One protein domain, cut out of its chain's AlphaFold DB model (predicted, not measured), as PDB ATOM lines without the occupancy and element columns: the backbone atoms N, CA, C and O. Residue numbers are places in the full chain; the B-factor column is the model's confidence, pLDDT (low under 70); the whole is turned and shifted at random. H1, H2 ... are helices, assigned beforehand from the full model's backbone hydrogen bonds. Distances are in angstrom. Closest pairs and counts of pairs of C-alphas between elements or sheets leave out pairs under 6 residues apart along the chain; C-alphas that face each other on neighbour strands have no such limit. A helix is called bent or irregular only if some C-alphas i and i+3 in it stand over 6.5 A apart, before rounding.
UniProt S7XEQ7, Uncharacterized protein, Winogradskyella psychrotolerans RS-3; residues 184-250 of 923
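This is residues 184 to 250 of the 923 residues of an uncharacterized protein of Winogradskyella psychrotolerans RS-3 (UniProt S7XEQ7). Three shorter helices lie along one side of the longest, H3: H1 packs on residues 224 to 228, H4 on residues 232 to 236, and H2 makes a corner with H1. The loop of residues 203 to 221 makes one end of the elongated shape. The printed part has 67 residues with four named helices, H1 to H4 in order, and no named strand: all helix, only just loose, close to compact, radius of gyration of the C-alphas 13.1 A, spans 42 by 23 by 16 A.

Start at H3, residues 222 to 237, irregular with C-alphas 224 and 227 7.3 A apart, and with a kink of 27 degrees near residue 229. Its residues 224 to 228 alone touch H1, residues 185 to 193; the closest C-alphas, Asp 185 and Val 224, are 5.7 A apart. Its residues 232 to 236 alone touch H4, residues 247 to 250; the closest C-alphas, Glu 236 and Thr 247, are 6.3 A apart. H2, residues 196 to 202, touches H1 only at the corner, closest at C-alphas 199 and 192, 4.7 A. Every O i to N i+4 pair is within hydrogen-bond range in H1 and H2, 10 of 12 in H3; H4 is too short for one.

Find C-alpha 222 at (36.103, 62.012, 156.578); H3 runs 21.7 A from there. H1, 12.6 A long, begins at (35.721, 64.967, 167.096); H2 spans 10.0 A and H4 5.5 A.

The farthest C-alphas, Lys 213 and Gly 240, are 41.7 A apart. The printed part has no cut, the H2 to H3 link is long, and no printed residue is under 70 in pLDDT.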
ATOM      1  N   ASN A 184      38.837  67.103 170.288       95.25
ATOM      2  CA  ASN A 184      38.271  65.836 169.831       95.25
ATOM      3  C   ASN A 184      37.237  66.041 168.705       95.25
ATOM      4  O   ASN A 184      36.916  67.162 168.307       95.25
ATOM      5  N   ASP A 185      36.703  64.939 168.182       95.62
ATOM      6  CA  ASP A 185      35.721  64.967 167.096       95.62
ATOM      7  C   ASP A 185      34.416  65.698 167.460       95.62
ATOM      8  O   ASP A 185      33.798  66.327 166.596       95.62
ATOM      9  N   ASP A 186      33.977  65.618 168.720       92.44
ATOM     10  CA  ASP A 186      32.754  66.279 169.185       92.44
ATOM     11  C   ASP A 186      32.917  67.799 169.232       92.44
ATOM     12  O   ASP A 186      31.978  68.511 168.870       92.44
ATOM     13  N   ASP A 187      34.110  68.300 169.565       93.50
ATOM     14  CA  ASP A 187      34.417  69.734 169.520       93.50
ATOM     15  C   ASP A 187      34.223  70.295 168.101       93.50
ATOM     16  O   ASP A 187      33.592  71.342 167.912       93.50
ATOM     17  N   LEU A 188      34.699  69.570 167.078       94.19
ATOM     18  CA  LEU A 188      34.528  69.970 165.676       94.19
ATOM     19  C   LEU A 188      33.074  69.886 165.244       94.19
ATOM     20  O   LEU A 188      32.569  70.826 164.630       94.19
ATOM     21  N   ARG A 189      32.391  68.777 165.555       92.62
ATOM     22  CA  ARG A 189      30.976  68.594 165.203       92.62
ATOM     23  C   ARG A 189      30.106  69.685 165.824       92.62
ATOM     24  O   ARG A 189      29.246  70.241 165.138       92.62
ATOM     25  N   PHE A 190      30.351  70.034 167.085       90.12
ATOM     26  CA  PHE A 190      29.600  71.070 167.784       90.12
ATOM     27  C   PHE A 190      29.824  72.460 167.178       90.12
ATOM     28  O   PHE A 190      28.861  73.193 166.929       90.12
ATOM     29  N   GLN A 191      31.076  72.816 166.872       91.31
ATOM     30  CA  GLN A 191      31.353  74.080 166.194       91.31
ATOM     31  C   GLN A 191      30.801  74.095 164.763       91.31
ATOM     32  O   GLN A 191      30.296  75.130 164.333       91.31
ATOM     33  N   ALA A 192      30.849  72.980 164.028       91.06
ATOM     34  CA  ALA A 192      30.337  72.891 162.659       91.06
ATOM     35  C   ALA A 192      28.831  73.175 162.588       91.06
ATOM     36  O   ALA A 192      28.396  73.911 161.706       91.06
ATOM     37  N   LEU A 193      28.041  72.692 163.556       88.38
ATOM     38  CA  LEU A 193      26.615  73.032 163.674       88.38
ATOM     39  C   LEU A 193      26.371  74.544 163.802       88.38
ATOM     40  O   LEU A 193      25.337  75.043 163.371       88.38
ATOM     41  N   ASN A 194      27.333  75.294 164.337       86.88
ATOM     42  CA  ASN A 194      27.240  76.742 164.516       86.88
ATOM     43  C   ASN A 194      28.124  77.533 163.535       86.88
ATOM     44  O   ASN A 194      28.223  78.758 163.631       86.88
ATOM     45  N   SER A 195      28.766  76.856 162.579       88.38
ATOM     46  CA  SER A 195      29.681  77.455 161.610       88.38
ATOM     47  C   SER A 195      29.540  76.781 160.251       88.38
ATOM     48  O   SER A 195      30.145  75.745 159.970       88.38
ATOM     49  N   HIS A 196      28.785  77.438 159.368       87.62
ATOM     50  CA  HIS A 196      28.656  77.032 157.969       87.62
ATOM     51  C   HIS A 196      30.027  76.852 157.295       87.62
ATOM     52  O   HIS A 196      30.242  75.871 156.591       87.62
ATOM     53  N   GLU A 197      30.970  77.767 157.547       89.06
ATOM     54  CA  GLU A 197      32.312  77.707 156.961       89.06
ATOM     55  C   GLU A 197      33.066  76.435 157.367       89.06
ATOM     56  O   GLU A 197      33.651  75.779 156.506       89.06
ATOM     57  N   LEU A 198      33.042  76.076 158.657       92.31
ATOM     58  CA  LEU A 198      33.708  74.870 159.147       92.31
ATOM     59  C   LEU A 198      33.035  73.606 158.602       92.31
ATOM     60  O   LEU A 198      33.739  72.697 158.174       92.31
ATOM     61  N   MET A 199      31.699  73.569 158.547       92.38
ATOM     62  CA  MET A 199      30.967  72.433 157.974       92.38
ATOM     63  C   MET A 199      31.354  72.187 156.507       92.38
ATOM     64  O   MET A 199      31.628  71.047 156.134       92.38
ATOM     65  N   VAL A 200      31.468  73.250 155.700       90.75
ATOM     66  CA  VAL A 200      31.914  73.155 154.298       90.75
ATOM     67  C   VAL A 200      33.350  72.635 154.202       90.75
ATOM     68  O   VAL A 200      33.620  71.768 153.373       90.75
ATOM     69  N   ILE A 201      34.268  73.130 155.040       91.88
ATOM     70  CA  ILE A 201      35.671  72.677 155.060       91.88
ATOM     71  C   ILE A 201      35.754  71.188 155.422       91.88
ATOM     72  O   ILE A 201      36.450  70.434 154.745       91.88
ATOM     73  N   MET A 202      35.021  70.758 156.454       93.19
ATOM     74  CA  MET A 202      34.989  69.363 156.908       93.19
ATOM     75  C   MET A 202      34.412  68.402 155.858       93.19
ATOM     76  O   MET A 202      34.769  67.229 155.858       93.19
ATOM     77  N   ASP A 203      33.548  68.883 154.957       91.19
ATOM     78  CA  ASP A 203      32.971  68.090 153.858       91.19
ATOM     79  C   ASP A 203      33.776  68.193 152.542       91.19
ATOM     80  O   ASP A 203      33.286  67.853 151.461       91.19
ATOM     81  N   GLY A 204      35.018  68.694 152.609       86.25
ATOM     82  CA  GLY A 204      35.937  68.784 151.467       86.25
ATOM     83  C   GLY A 204      35.629  69.928 150.496       86.25
ATOM     84  O   GLY A 204      35.989  69.859 149.315       86.25
ATOM     85  N   GLY A 205      34.915  70.955 150.962       84.19
ATOM     86  CA  GLY A 205      34.598  72.158 150.202       84.19
ATOM     87  C   GLY A 205      35.678  73.231 150.264       84.19
ATOM     88  O   GLY A 205      36.489  73.302 151.187       84.19
ATOM     89  N   PHE A 206      35.684  74.099 149.253       79.88
ATOM     90  CA  PHE A 206      36.632  75.205 149.167       79.88
ATOM     91  C   PHE A 206      36.269  76.352 150.123       79.88
ATOM     92  O   PHE A 206      35.111  76.754 150.224       79.88
ATOM     93  N   ASN A 207      37.284  76.945 150.754       83.69
ATOM     94  CA  ASN A 207      37.169  78.184 151.518       83.69
ATOM     95  C   ASN A 207      38.252  79.174 151.064       83.69
ATOM     96  O   ASN A 207      39.397  78.779 150.852       83.69
ATOM     97  N   TYR A 208      37.928  80.467 150.969       76.38
ATOM     98  CA  TYR A 208      38.872  81.493 150.502       76.38
ATOM     99  C   TYR A 208      40.171  81.545 151.326       76.38
ATOM    100  O   TYR A 208      41.224  81.898 150.799       76.38
ATOM    101  N   ARG A 209      40.129  81.143 152.602       76.44
ATOM    102  CA  ARG A 209      41.300  81.056 153.493       76.44
ATOM    103  C   ARG A 209      42.352  80.052 153.018       76.44
ATOM    104  O   ARG A 209      43.526  80.196 153.355       76.44
ATOM    105  N   MET A 210      41.959  79.078 152.199       80.62
ATOM    106  CA  MET A 210      42.880  78.133 151.565       80.62
ATOM    107  C   MET A 210      43.808  78.830 150.561       80.62
ATOM    108  O   MET A 210      44.964  78.434 150.433       80.62
ATOM    109  N   ASN A 211      43.363  79.911 149.904       75.31
ATOM    110  CA  ASN A 211      44.221  80.702 149.007       75.31
ATOM    111  C   ASN A 211      45.362  81.387 149.768       75.31
ATOM    112  O   ASN A 211      46.468  81.516 149.250       75.31
ATOM    113  N   TYR A 212      45.096  81.782 151.013       74.88
ATOM    114  CA  TYR A 212      46.072  82.399 151.911       74.88
ATOM    115  C   TYR A 212      46.876  81.372 152.723       74.88
ATOM    116  O   TYR A 212      47.672  81.759 153.574       74.88
ATOM    117  N   LYS A 213      46.680  80.066 152.469       77.25
ATOM    118  CA  LYS A 213      47.315  78.946 153.190       77.25
ATOM    119  C   LYS A 213      47.086  78.965 154.707       77.25
ATOM    120  O   LYS A 213      47.874  78.402 155.458       77.25
ATOM    121  N   TRP A 214      46.008  79.598 155.171       74.94
ATOM    122  CA  TRP A 214      45.636  79.585 156.592       74.94
ATOM    123  C   TRP A 214      44.937  78.286 156.999       74.94
ATOM    124  O   TRP A 214      44.929  77.930 158.172       74.94
ATOM    125  N   VAL A 215      44.345  77.593 156.025       82.69
ATOM    126  CA  VAL A 215      43.693  76.291 156.184       82.69
ATOM    127  C   VAL A 215      44.170  75.379 155.057       82.69
ATOM    128  O   VAL A 215      44.163  75.781 153.891       82.69
ATOM    129  N   GLU A 216      44.590  74.163 155.402       84.56
ATOM    130  CA  GLU A 216      44.966  73.117 154.446       84.56
ATOM    131  C   GLU A 216      43.709  72.455 153.846       84.56
ATOM    132  O   GLU A 216      42.668  72.352 154.502       84.56
ATOM    133  N   ARG A 217      43.788  72.002 152.587       82.25
ATOM    134  CA  ARG A 217      42.722  71.178 151.990       82.25
ATOM    135  C   ARG A 217      42.694  69.810 152.661       82.25
ATOM    136  O   ARG A 217      43.744  69.304 153.038       82.25
ATOM    137  N   ASP A 218      41.496  69.243 152.792       83.31
ATOM    138  CA  ASP A 218      41.276  67.904 153.357       83.31
ATOM    139  C   ASP A 218      41.923  67.713 154.748       83.31
ATOM    140  O   ASP A 218      42.363  66.625 155.111       83.31
ATOM    141  N   CYS A 219      41.979  68.789 155.543       87.56
ATOM    142  CA  CYS A 219      42.641  68.818 156.851       87.56
ATOM    143  C   CYS A 219      41.882  68.091 157.973       87.56
ATOM    144  O   CYS A 219      42.415  67.950 159.073       87.56
ATOM    145  N   VAL A 220      40.656  67.632 157.714       91.75
ATOM    146  CA  VAL A 220      39.827  66.888 158.669       91.75
ATOM    147  C   VAL A 220      39.508  65.510 158.079       91.75
ATOM    148  O   VAL A 220      39.013  65.437 156.952       91.75
ATOM    149  N   PRO A 221      39.749  64.405 158.808       92.00
ATOM    150  CA  PRO A 221      39.392  63.070 158.339       92.00
ATOM    151  C   PRO A 221      37.884  62.916 158.070       92.00
ATOM    152  O   PRO A 221      37.053  63.337 158.873       92.00
ATOM    153  N   LYS A 222      37.514  62.213 156.985       87.81
ATOM    154  CA  LYS A 222      36.103  62.012 156.578       87.81
ATOM    155  C   LYS A 222      35.206  61.441 157.693       87.81
ATOM    156  O   LYS A 222      34.023  61.770 157.758       87.81
ATOM    157  N   HIS A 223      35.753  60.595 158.575       92.00
ATOM    158  CA  HIS A 223      34.982  59.935 159.638       92.00
ATOM    159  C   HIS A 223      34.418  60.910 160.685       92.00
ATOM    160  O   HIS A 223      33.409  60.598 161.312       92.00
ATOM    161  N   VAL A 224      35.024  62.091 160.850       94.69
ATOM    162  CA  VAL A 224      34.617  63.076 161.863       94.69
ATOM    163  C   VAL A 224      33.231  63.638 161.545       94.69
ATOM    164  O   VAL A 224      32.361  63.698 162.420       94.69
ATOM    165  N   LEU A 225      33.008  64.016 160.280       94.44
ATOM    166  CA  LEU A 225      31.750  64.602 159.811       94.44
ATOM    167  C   LEU A 225      30.706  63.545 159.430       94.44
ATOM    168  O   LEU A 225      29.511  63.817 159.549       94.44
ATOM    169  N   ALA A 226      31.128  62.363 158.968       92.56
ATOM    170  CA  ALA A 226      30.234  61.379 158.356       92.56
ATOM    171  C   ALA A 226      28.967  61.058 159.183       92.56
ATOM    172  O   ALA A 226      27.879  61.174 158.617       92.56
ATOM    173  N   PRO A 227      29.032  60.764 160.503       93.75
ATOM    174  CA  PRO A 227      27.830  60.481 161.294       93.75
ATOM    175  C   PRO A 227      26.851  61.660 161.347       93.75
ATOM    176  O   PRO A 227      25.640  61.476 161.216       93.75
ATOM    177  N   LEU A 228      27.377  62.881 161.499       92.75
ATOM    178  CA  LEU A 228      26.577  64.105 161.543       92.75
ATOM    179  C   LEU A 228      25.919  64.371 160.184       92.75
ATOM    180  O   LEU A 228      24.717  64.609 160.116       92.75
ATOM    181  N   LYS A 229      26.690  64.277 159.098       94.62
ATOM    182  CA  LYS A 229      26.203  64.443 157.724       94.62
ATOM    183  C   LYS A 229      25.097  63.447 157.391       94.62
ATOM    184  O   LYS A 229      24.057  63.861 156.885       94.62
ATOM    185  N   THR A 230      25.288  62.164 157.701       95.25
ATOM    186  CA  THR A 230      24.259  61.136 157.493       95.25
ATOM    187  C   THR A 230      22.990  61.475 158.268       95.25
ATOM    188  O   THR A 230      21.915  61.479 157.679       95.25
ATOM    189  N   ASN A 231      23.096  61.834 159.550       95.06
ATOM    190  CA  ASN A 231      21.928  62.195 160.356       95.06
ATOM    191  C   ASN A 231      21.169  63.409 159.784       95.06
ATOM    192  O   ASN A 231      19.946  63.363 159.662       95.06
ATOM    193  N   LEU A 232      21.888  64.465 159.387       94.62
ATOM    194  CA  LEU A 232      21.295  65.668 158.795       94.62
ATOM    195  C   LEU A 232      20.577  65.360 157.475       94.62
ATOM    196  O   LEU A 232      19.459  65.830 157.266       94.62
ATOM    197  N   LEU A 233      21.195  64.562 156.598       96.62
ATOM    198  CA  LEU A 233      20.598  64.170 155.320       96.62
ATOM    199  C   LEU A 233      19.366  63.283 155.515       96.62
ATOM    200  O   LEU A 233      18.337  63.550 154.902       96.62
ATOM    201  N   GLU A 234      19.440  62.263 156.374       97.06
ATOM    202  CA  GLU A 234      18.293  61.389 156.656       97.06
ATOM    203  C   GLU A 234      17.128  62.172 157.263       97.06
ATOM    204  O   GLU A 234      15.997  62.036 156.800       97.06
ATOM    205  N   THR A 235      17.415  63.065 158.214       95.62
ATOM    206  CA  THR A 235      16.406  63.935 158.832       95.62
ATOM    207  C   THR A 235      15.755  64.851 157.792       95.62
ATOM    208  O   THR A 235      14.534  64.975 157.750       95.62
ATOM    209  N   GLU A 236      16.533  65.469 156.898       95.69
ATOM    210  CA  GLU A 236      15.969  66.332 155.853       95.69
ATOM    211  C   GLU A 236      15.181  65.537 154.796       95.69
ATOM    212  O   GLU A 236      14.272  66.079 154.175       95.69
ATOM    213  N   LEU A 237      15.440  64.243 154.597       95.31
ATOM    214  CA  LEU A 237      14.643  63.403 153.687       95.31
ATOM    215  C   LEU A 237      13.267  63.026 154.245       95.31
ATOM    216  O   LEU A 237      12.385  62.620 153.480       95.31
ATOM    217  N   GLU A 238      13.050  63.185 155.549       93.69
ATOM    218  CA  GLU A 238      11.727  63.048 156.170       93.69
ATOM    219  C   GLU A 238      10.815  64.241 155.856       93.69
ATOM    220  O   GLU A 238       9.593  64.139 155.994       93.69
ATOM    221  N   ARG A 239      11.392  65.343 155.361       90.44
ATOM    222  CA  ARG A 239      10.722  66.611 155.080       90.44
ATOM    223  C   ARG A 239       9.451  66.471 154.231       90.44
ATOM    224  O   ARG A 239       9.445  65.867 153.153       90.44
ATOM    225  N   GLY A 240       8.385  67.109 154.717       87.12
ATOM    226  CA  GLY A 240       7.193  67.482 153.950       87.12
ATOM    227  C   GLY A 240       7.323  68.907 153.403       87.12
ATOM    228  O   GLY A 240       8.396  69.318 152.987       87.12
ATOM    229  N   ASP A 241       6.257  69.703 153.416       85.00
ATOM    230  CA  ASP A 241       6.372  71.109 152.988       85.00
ATOM    231  C   ASP A 241       7.001  72.013 154.067       85.00
ATOM    232  O   ASP A 241       7.656  73.006 153.745       85.00
ATOM    233  N   LEU A 242       6.865  71.634 155.341       88.44
ATOM    234  CA  LEU A 242       7.495  72.316 156.474       88.44
ATOM    235  C   LEU A 242       8.987  71.972 156.575       88.44
ATOM    236  O   LEU A 242       9.415  70.907 156.137       88.44
ATOM    237  N   GLU A 243       9.778  72.885 157.132       89.69
ATOM    238  CA  GLU A 243      11.190  72.643 157.443       89.69
ATOM    239  C   GLU A 243      11.372  71.551 158.509       89.69
ATOM    240  O   GLU A 243      10.492  71.311 159.340       89.69
ATOM    241  N   THR A 244      12.527  70.892 158.480       91.12
ATOM    242  CA  THR A 244      12.958  69.968 159.534       91.12
ATOM    243  C   THR A 244      13.967  70.664 160.440       91.12
ATOM    244  O   THR A 244      14.500  71.726 160.114       91.12
ATOM    245  N   SER A 245      14.314  70.038 161.564       87.44
ATOM    246  CA  SER A 245      15.418  70.522 162.396       87.44
ATOM    247  C   SER A 245      16.768  70.532 161.672       87.44
ATOM    248  O   SER A 245      17.670  71.227 162.127       87.44
ATOM    249  N   ALA A 246      16.924  69.787 160.571       90.69
ATOM    250  CA  ALA A 246      18.158  69.743 159.795       90.69
ATOM    251  C   ALA A 246      18.270  70.878 158.761       90.69
ATOM    252  O   ALA A 246      19.387  71.231 158.381       90.69
ATOM    253  N   THR A 247      17.149  71.477 158.332       89.56
ATOM    254  CA  THR A 247      17.073  72.398 157.181       89.56
ATOM    255  C   THR A 247      18.105  73.528 157.244       89.56
ATOM    256  O   THR A 247      18.798  73.783 156.258       89.56
ATOM    257  N   GLY A 248      18.279  74.153 158.414       85.75
ATOM    258  CA  GLY A 248      19.225  75.259 158.612       85.75
ATOM    259  C   GLY A 248      20.700  74.896 158.382       85.75
ATOM    260  O   GLY A 248      21.510  75.777 158.098       85.75
ATOM    261  N   TYR A 249      21.051  73.610 158.446       87.81
ATOM    262  CA  TYR A 249      22.428  73.128 158.314       87.81
ATOM    263  C   TYR A 249      22.756  72.614 156.909       87.81
ATOM    264  O   TYR A 249      23.926  72.552 156.534       87.81
ATOM    265  N   ILE A 250      21.748  72.285 156.092       91.19
ATOM    266  CA  ILE A 250      21.943  71.617 154.792       91.19
ATOM    267  C   ILE A 250      22.800  72.431 153.822       91.19
ATOM    268  O   ILE A 250      23.550  71.872 153.019       91.19
TER     269      ILE A 250